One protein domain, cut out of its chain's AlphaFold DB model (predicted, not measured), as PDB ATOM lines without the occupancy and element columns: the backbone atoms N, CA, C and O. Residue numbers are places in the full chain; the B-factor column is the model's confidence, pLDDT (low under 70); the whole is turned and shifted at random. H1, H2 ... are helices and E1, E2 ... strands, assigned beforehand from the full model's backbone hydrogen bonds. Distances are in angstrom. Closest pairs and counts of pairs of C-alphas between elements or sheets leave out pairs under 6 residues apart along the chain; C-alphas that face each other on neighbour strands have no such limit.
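Overview. This is residues 6 to 66 of the 709 residues of an uncharacterized protein of Macrostomum lignano (UniProt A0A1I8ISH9). A small sheet of three short strands has the one helix, H1, at one end and the loop of the hairpin E2 and E3 at the other. Long loops join E1 to H1 and H1 to E2. The 61 printed residues run E1, H1, E2, E3, with sheet order E1 - E2 - E3, antiparallel; the class is mixed, with under half of the residues in named elements. The whole is compact, radius of gyration of the C-alphas 11.3 A, spanning 31 by 23 by 19 A.

Arrangement. Look first at E1, residues 6 to 10, an edge strand antiparallel to E2, residues 46 to 50, at 161 degrees; N 10 and O 46 are 2.8 A apart, within hydrogen-bond range. E2 forms a hairpin with E3, residues 59 to 62, at 143 degrees; N 47 and O 61 are within range at 2.8 A. H1, residues 22 to 33, only grazes the sheet with residues 22 to 29, and is near E3. Every O i to N i+4 pair in H1 is within hydrogen-bond range.

Along the chain. Find C-alpha 6 at (-12.422, -25.577, -43.962), where E1 begins. H1 runs 15.9 A from C-alpha 22, and E2 13.3 A. E3 ends at C-alpha 62, (-13.463, -33.723, -35.987).

Size, cuts and confidence. The C-alphas farthest apart, Ser 39 and Met 53, are 32.2 A apart. The printed part has no cut. Its mean pLDDT is 71.3, with low confidence at residues 27 to 36 and 52 to 57, among others.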
ATOM      1  N   VAL A   6     -12.596 -25.893 -45.386       83.12
ATOM      2  CA  VAL A   6     -12.422 -25.577 -43.962       83.12
ATOM      3  C   VAL A   6     -12.544 -24.070 -43.782       83.12
ATOM      4  O   VAL A   6     -11.716 -23.328 -44.308       83.12
ATOM      5  N   VAL A   7     -13.569 -23.637 -43.046       85.88
ATOM      6  CA  VAL A   7     -13.826 -22.220 -42.746       85.88
ATOM      7  C   VAL A   7     -13.406 -21.834 -41.329       85.88
ATOM      8  O   VAL A   7     -13.037 -20.686 -41.107       85.88
ATOM      9  N   GLU A   8     -13.388 -22.780 -40.383       84.56
ATOM     10  CA  GLU A   8     -12.952 -22.528 -39.005       84.56
ATOM     11  C   GLU A   8     -12.347 -23.781 -38.351       84.56
ATOM     12  O   GLU A   8     -12.685 -24.907 -38.723       84.56
ATOM     13  N   ILE A   9     -11.471 -23.587 -37.357       86.62
ATOM     14  CA  ILE A   9     -10.913 -24.644 -36.504       86.62
ATOM     15  C   ILE A   9     -10.938 -24.169 -35.039       86.62
ATOM     16  O   ILE A   9     -10.367 -23.125 -34.730       86.62
ATOM     17  N   ARG A  10     -11.547 -24.951 -34.138       82.44
ATOM     18  CA  ARG A  10     -11.607 -24.729 -32.675       82.44
ATOM     19  C   ARG A  10     -10.987 -25.919 -31.918       82.44
ATOM     20  O   ARG A  10     -10.772 -26.980 -32.507       82.44
ATOM     21  N   LYS A  11     -10.688 -25.769 -30.622       82.62
ATOM     22  CA  LYS A  11     -10.249 -26.875 -29.732       82.62
ATOM     23  C   LYS A  11     -11.391 -27.480 -28.910       82.62
ATOM     24  O   LYS A  11     -11.199 -28.429 -28.162       82.62
ATOM     25  N   ASP A  12     -12.559 -26.883 -29.040       81.00
ATOM     26  CA  ASP A  12     -13.687 -26.961 -28.135       81.00
ATOM     27  C   ASP A  12     -14.955 -27.007 -28.992       81.00
ATOM     28  O   ASP A  12     -15.016 -26.407 -30.073       81.00
ATOM     29  N   LEU A  13     -15.919 -27.826 -28.571       79.19
ATOM     30  CA  LEU A  13     -17.079 -28.165 -29.387       79.19
ATOM     31  C   LEU A  13     -17.949 -26.903 -29.594       79.19
ATOM     32  O   LEU A  13     -18.355 -26.292 -28.604       79.19
ATOM     33  N   PRO A  14     -18.227 -26.479 -30.845       76.12
ATOM     34  CA  PRO A  14     -18.987 -25.260 -31.124       76.12
ATOM     35  C   PRO A  14     -20.347 -25.216 -30.406       76.12
ATOM     36  O   PRO A  14     -21.046 -26.220 -30.377       76.12
ATOM     37  N   ILE A  15     -20.776 -24.058 -29.891       73.62
ATOM     38  CA  ILE A  15     -22.127 -23.895 -29.299       73.62
ATOM     39  C   ILE A  15     -23.235 -24.135 -30.342       73.62
ATOM     40  O   ILE A  15     -24.328 -24.583 -30.017       73.62
ATOM     41  N   ASP A  16     -22.922 -23.871 -31.607       68.44
ATOM     42  CA  ASP A  16     -23.717 -24.117 -32.809       68.44
ATOM     43  C   ASP A  16     -23.597 -25.562 -33.356       68.44
ATOM     44  O   ASP A  16     -24.120 -25.893 -34.420       68.44
ATOM     45  N   SER A  17     -22.922 -26.454 -32.626       74.75
ATOM     46  CA  SER A  17     -22.815 -27.881 -32.934       74.75
ATOM     47  C   SER A  17     -24.157 -28.617 -32.752       74.75
ATOM     48  O   SER A  17     -24.816 -28.437 -31.731       74.75
ATOM     49  N   PRO A  18     -24.541 -29.552 -33.649       66.75
ATOM     50  CA  PRO A  18     -25.664 -30.464 -33.395       66.75
ATOM     51  C   PRO A  18     -25.347 -31.526 -32.319       66.75
ATOM     52  O   PRO A  18     -26.245 -32.238 -31.863       66.75
ATOM     53  N   PHE A  19     -24.073 -31.636 -31.927       78.88
ATOM     54  CA  PHE A  19     -23.546 -32.487 -30.862       78.88
ATOM     55  C   PHE A  19     -23.369 -31.663 -29.574       78.88
ATOM     56  O   PHE A  19     -22.671 -30.651 -29.608       78.88
ATOM     57  N   ASN A  20     -23.914 -32.125 -28.449       76.31
ATOM     58  CA  ASN A  20     -23.797 -31.483 -27.132       76.31
ATOM     59  C   ASN A  20     -22.519 -31.883 -26.369       76.31
ATOM     60  O   ASN A  20     -22.174 -31.261 -25.367       76.31
ATOM     61  N   SER A  21     -21.848 -32.962 -26.782       81.69
ATOM     62  CA  SER A  21     -20.613 -33.455 -26.161       81.69
ATOM     63  C   SER A  21     -19.792 -34.304 -27.131       81.69
ATOM     64  O   SER A  21     -20.318 -34.844 -28.110       81.69
ATOM     65  N   PHE A  22     -18.505 -34.483 -26.830       80.25
ATOM     66  CA  PHE A  22     -17.643 -35.375 -27.601       80.25
ATOM     67  C   PHE A  22     -18.089 -36.848 -27.553       80.25
ATOM     68  O   PHE A  22     -17.953 -37.563 -28.545       80.25
ATOM     69  N   GLU A  23     -18.676 -37.313 -26.445       78.25
ATOM     70  CA  GLU A  23     -19.159 -38.697 -26.339       78.25
ATOM     71  C   GLU A  23     -20.364 -38.955 -27.256       78.25
ATOM     72  O   GLU A  23     -20.427 -39.970 -27.945       78.25
ATOM     73  N   GLU A  24     -21.290 -37.998 -27.345       75.56
ATOM     74  CA  GLU A  24     -22.389 -38.052 -28.313       75.56
ATOM     75  C   GLU A  24     -21.866 -38.049 -29.760       75.56
ATOM     76  O   GLU A  24     -22.359 -38.786 -30.617       75.56
ATOM     77  N   LEU A  25     -20.808 -37.276 -30.017       75.69
ATOM     78  CA  LEU A  25     -20.128 -37.225 -31.307       75.69
ATOM     79  C   LEU A  25     -19.455 -38.568 -31.652       75.69
ATOM     80  O   LEU A  25     -19.656 -39.069 -32.761       75.69
ATOM     81  N   LYS A  26     -18.759 -39.215 -30.707       77.50
ATOM     82  CA  LYS A  26     -18.253 -40.598 -30.844       77.50
ATOM     83  C   LYS A  26     -19.364 -41.581 -31.214       77.50
ATOM     84  O   LYS A  26     -19.208 -42.333 -32.175       77.50
ATOM     85  N   ILE A  27     -20.476 -41.567 -30.476       63.97
ATOM     86  CA  ILE A  27     -21.592 -42.507 -30.660       63.97
ATOM     87  C   ILE A  27     -22.219 -42.357 -32.054       63.97
ATOM     88  O   ILE A  27     -22.449 -43.354 -32.734       63.97
ATOM     89  N   TYR A  28     -22.446 -41.130 -32.524       64.44
ATOM     90  CA  TYR A  28     -23.008 -40.877 -33.854       64.44
ATOM     91  C   TYR A  28     -22.080 -41.308 -34.994       64.44
ATOM     92  O   TYR A  28     -22.524 -41.979 -35.927       64.44
ATOM     93  N   TRP A  29     -20.788 -40.968 -34.920       64.56
ATOM     94  CA  TRP A  29     -19.822 -41.343 -35.957       64.56
ATOM     95  C   TRP A  29     -19.589 -42.858 -36.030       64.56
ATOM     96  O   TRP A  29     -19.424 -43.399 -37.126       64.56
ATOM     97  N   LEU A  30     -19.681 -43.549 -34.890       58.97
ATOM     98  CA  LEU A  30     -19.677 -45.006 -34.821       58.97
ATOM     99  C   LEU A  30     -20.963 -45.617 -35.403       58.97
ATOM    100  O   LEU A  30     -20.878 -46.485 -36.267       58.97
ATOM    101  N   ASN A  31     -22.142 -45.160 -34.977       48.09
ATOM    102  CA  ASN A  31     -23.416 -45.792 -35.343       48.09
ATOM    103  C   ASN A  31     -23.844 -45.509 -36.794       48.09
ATOM    104  O   ASN A  31     -24.411 -46.386 -37.440       48.09
ATOM    105  N   LEU A  32     -23.586 -44.303 -37.318       47.38
ATOM    106  CA  LEU A  32     -24.016 -43.908 -38.667       47.38
ATOM    107  C   LEU A  32     -22.976 -44.221 -39.757       47.38
ATOM    108  O   LEU A  32     -23.350 -44.413 -40.913       47.38
ATOM    109  N   TYR A  33     -21.684 -44.268 -39.409       51.38
ATOM    110  CA  TYR A  33     -20.593 -44.405 -40.387       51.38
ATOM    111  C   TYR A  33     -19.514 -45.441 -40.018       51.38
ATOM    112  O   TYR A  33     -18.557 -45.606 -40.771       51.38
ATOM    113  N   GLY A  34     -19.618 -46.124 -38.872       45.59
ATOM    114  CA  GLY A  34     -18.627 -47.105 -38.408       45.59
ATOM    115  C   GLY A  34     -17.300 -46.516 -37.906       45.59
ATOM    116  O   GLY A  34     -16.408 -47.267 -37.510       45.59
ATOM    117  N   TYR A  35     -17.136 -45.188 -37.897       52.03
ATOM    118  CA  TYR A  35     -15.872 -44.542 -37.543       52.03
ATOM    119  C   TYR A  35     -15.704 -44.412 -36.027       52.03
ATOM    120  O   TYR A  35     -16.349 -43.594 -35.374       52.03
ATOM    121  N   LYS A  36     -14.762 -45.183 -35.470       62.97
ATOM    122  CA  LYS A  36     -14.285 -45.016 -34.092       62.97
ATOM    123  C   LYS A  36     -13.392 -43.776 -33.997       62.97
ATOM    124  O   LYS A  36     -12.281 -43.764 -34.522       62.97
ATOM    125  N   LEU A  37     -13.886 -42.744 -33.321       70.94
ATOM    126  CA  LEU A  37     -13.105 -41.560 -32.951       70.94
ATOM    127  C   LEU A  37     -12.250 -41.837 -31.694       70.94
ATOM    128  O   LEU A  37     -12.519 -42.819 -30.993       70.94
ATOM    129  N   PRO A  38     -11.215 -41.020 -31.404       77.62
ATOM    130  CA  PRO A  38     -10.318 -41.246 -30.269       77.62
ATOM    131  C   PRO A  38     -11.035 -41.334 -28.914       77.62
ATOM    132  O   PRO A  38     -12.106 -40.770 -28.714       77.62
ATOM    133  N   SER A  39     -10.417 -42.018 -27.949       72.31
ATOM    134  CA  SER A  39     -11.012 -42.237 -26.622       72.31
ATOM    135  C   SER A  39     -11.140 -40.967 -25.771       72.31
ATOM    136  O   SER A  39     -11.933 -40.967 -24.833       72.31
ATOM    137  N   SER A  40     -10.375 -39.916 -26.086       76.19
ATOM    138  CA  SER A  40     -10.291 -38.646 -25.354       76.19
ATOM    139  C   SER A  40     -10.483 -37.456 -26.296       76.19
ATOM    140  O   SER A  40     -10.042 -37.498 -27.444       76.19
ATOM    141  N   GLU A  41     -11.094 -36.387 -25.786       76.69
ATOM    142  CA  GLU A  41     -11.274 -35.107 -26.488       76.69
ATOM    143  C   GLU A  41      -9.978 -34.271 -26.544       76.69
ATOM    144  O   GLU A  41      -9.823 -33.432 -27.426       76.69
ATOM    145  N   SER A  42      -9.019 -34.536 -25.645       72.56
ATOM    146  CA  SER A  42      -7.788 -33.748 -25.418       72.56
ATOM    147  C   SER A  42      -6.949 -33.427 -26.659       72.56
ATOM    148  O   SER A  42      -6.245 -32.417 -26.681       72.56
ATOM    149  N   ASP A  43      -7.011 -34.288 -27.672       68.00
ATOM    150  CA  ASP A  43      -6.148 -34.270 -28.855       68.00
ATOM    151  C   ASP A  43      -6.940 -34.010 -30.152       68.00
ATOM    152  O   ASP A  43      -6.441 -34.222 -31.260       68.00
ATOM    153  N   ILE A  44      -8.192 -33.558 -30.023       76.44
ATOM    154  CA  ILE A  44      -9.115 -33.335 -31.137       76.44
ATOM    155  C   ILE A  44      -9.329 -31.840 -31.342       76.44
ATOM    156  O   ILE A  44      -9.564 -31.075 -30.413       76.44
ATOM    157  N   PHE A  45      -9.270 -31.429 -32.604       83.94
ATOM    158  CA  PHE A  45      -9.702 -30.106 -33.031       83.94
ATOM    159  C   PHE A  45     -11.030 -30.265 -33.765       83.94
ATOM    160  O   PHE A  45     -11.188 -31.192 -34.563       83.94
ATOM    161  N   TYR A  46     -11.968 -29.360 -33.531       85.25
ATOM    162  CA  TYR A  46     -13.216 -29.298 -34.279       85.25
ATOM    163  C   TYR A  46     -13.047 -28.371 -35.471       85.25
ATOM    164  O   TYR A  46     -12.383 -27.344 -35.384       85.25
ATOM    165  N   VAL A  47     -13.621 -28.756 -36.603       85.62
ATOM    166  CA  VAL A  47     -13.396 -28.124 -37.898       85.62
ATOM    167  C   VAL A  47     -14.745 -27.855 -38.540       85.62
ATOM    168  O   VAL A  47     -15.492 -28.792 -38.826       85.62
ATOM    169  N   GLN A  48     -15.059 -26.587 -38.785       83.62
ATOM    170  CA  GLN A  48     -16.226 -26.226 -39.579       83.62
ATOM    171  C   GLN A  48     -15.885 -26.322 -41.063       83.62
ATOM    172  O   GLN A  48     -14.915 -25.724 -41.537       83.62
ATOM    173  N   VAL A  49     -16.683 -27.099 -41.793       78.94
ATOM    174  CA  VAL A  49     -16.478 -27.412 -43.206       78.94
ATOM    175  C   VAL A  49     -17.706 -26.998 -44.012       78.94
ATOM    176  O   VAL A  49     -18.788 -27.569 -43.867       78.94
ATOM    177  N   LEU A  50     -17.530 -26.022 -44.897       76.88
ATOM    178  CA  LEU A  50     -18.554 -25.547 -45.820       76.88
ATOM    179  C   LEU A  50     -18.585 -26.422 -47.081       76.88
ATOM    180  O   LEU A  50     -17.616 -26.492 -47.840       76.88
ATOM    181  N   PHE A  51     -19.714 -27.079 -47.344       72.00
ATOM    182  CA  PHE A  51     -19.907 -27.899 -48.541       72.00
ATOM    183  C   PHE A  51     -20.741 -27.148 -49.578       72.00
ATOM    184  O   PHE A  51     -21.961 -27.250 -49.576       72.00
ATOM    185  N   ARG A  52     -20.085 -26.471 -50.533       58.41
ATOM    186  CA  ARG A  52     -20.707 -25.617 -51.577       58.41
ATOM    187  C   ARG A  52     -21.741 -26.296 -52.522       58.41
ATOM    188  O   ARG A  52     -22.182 -25.671 -53.478       58.41
ATOM    189  N   MET A  53     -22.108 -27.567 -52.302       52.84
ATOM    190  CA  MET A  53     -23.193 -28.300 -52.998       52.84
ATOM    191  C   MET A  53     -24.278 -28.838 -52.039       52.84
ATOM    192  O   MET A  53     -25.040 -29.746 -52.381       52.84
ATOM    193  N   LEU A  54     -24.293 -28.350 -50.805       48.59
ATOM    194  CA  LEU A  54     -25.386 -28.453 -49.843       48.59
ATOM    195  C   LEU A  54     -25.754 -27.011 -49.435       48.59
ATOM    196  O   LEU A  54     -25.128 -26.064 -49.918       48.59
ATOM    197  N   SER A  55     -26.802 -26.827 -48.629       51.16
ATOM    198  CA  SER A  55     -27.206 -25.503 -48.131       51.16
ATOM    199  C   SER A  55     -26.022 -24.767 -47.491       51.16
ATOM    200  O   SER A  55     -25.146 -25.403 -46.917       51.16
ATOM    201  N   ALA A  56     -25.983 -23.436 -47.622       55.78
ATOM    202  CA  ALA A  56     -24.786 -22.604 -47.422       55.78
ATOM    203  C   ALA A  56     -24.263 -22.488 -45.969       55.78
ATOM    204  O   ALA A  56     -23.438 -21.624 -45.681       55.78
ATOM    205  N   GLU A  57     -24.729 -23.346 -45.069       66.25
ATOM    206  CA  GLU A  57     -24.293 -23.430 -43.679       66.25
ATOM    207  C   GLU A  57     -23.093 -24.391 -43.571       66.25
ATOM    208  O   GLU A  57     -23.093 -25.464 -44.191       66.25
ATOM    209  N   PRO A  58     -22.039 -24.037 -42.818       71.88
ATOM    210  CA  PRO A  58     -20.943 -24.950 -42.540       71.88
ATOM    211  C   PRO A  58     -21.374 -26.053 -41.562       71.88
ATOM    212  O   PRO A  58     -22.241 -25.863 -40.716       71.88
ATOM    213  N   MET A  59     -20.738 -27.218 -41.661       73.31
ATOM    214  CA  MET A  59     -20.982 -28.360 -40.775       73.31
ATOM    215  C   MET A  59     -19.733 -28.681 -39.947       73.31
ATOM    216  O   MET A  59     -18.623 -28.675 -40.478       73.31
ATOM    217  N   THR A  60     -19.903 -28.996 -38.661       78.50
ATOM    218  CA  THR A  60     -18.800 -29.329 -37.741       78.50
ATOM    219  C   THR A  60     -18.370 -30.797 -37.855       78.50
ATOM    220  O   THR A  60     -19.194 -31.705 -37.738       78.50
ATOM    221  N   TYR A  61     -17.065 -31.032 -38.010       76.50
ATOM    222  CA  TYR A  61     -16.416 -32.349 -38.042       76.50
ATOM    223  C   TYR A  61     -15.189 -32.379 -37.114       76.50
ATOM    224  O   TYR A  61     -14.526 -31.355 -36.956       76.50
ATOM    225  N   PRO A  62     -14.796 -33.539 -36.563       80.19
ATOM    226  CA  PRO A  62     -13.463 -33.723 -35.987       80.19
ATOM    227  C   PRO A  62     -12.361 -33.560 -37.041       80.19
ATOM    228  O   PRO A  62     -12.505 -34.015 -38.176       80.19
ATOM    229  N   SER A  63     -11.211 -33.009 -36.661       72.56
ATOM    230  CA  SER A  63     -10.048 -32.849 -37.544       72.56
ATOM    231  C   SER A  63      -9.503 -34.177 -38.075       72.56
ATOM    232  O   SER A  63      -9.051 -34.241 -39.216       72.56
ATOM    233  N   CYS A  64      -9.627 -35.271 -37.318       69.12
ATOM    234  CA  CYS A  64      -9.297 -36.617 -37.792       69.12
ATOM    235  C   CYS A  64     -10.228 -37.124 -38.916       69.12
ATOM    236  O   CYS A  64      -9.833 -38.009 -39.674       69.12
ATOM    237  N   CYS A  65     -11.414 -36.526 -39.092       64.12
ATOM    238  CA  CYS A  65     -12.300 -36.748 -40.239       64.12
ATOM    239  C   CYS A  65     -12.028 -35.783 -41.412       64.12
ATOM    240  O   CYS A  65     -12.532 -36.010 -42.514       64.12
ATOM    241  N   VAL A  66     -11.241 -34.716 -41.214       63.25
ATOM    242  CA  VAL A  66     -11.008 -33.648 -42.203       63.25
ATOM    243  C   VAL A  66      -9.534 -33.590 -42.600       63.25
ATOM    244  O   VAL A  66      -8.727 -32.864 -42.025       63.25
TER     245      VAL A  66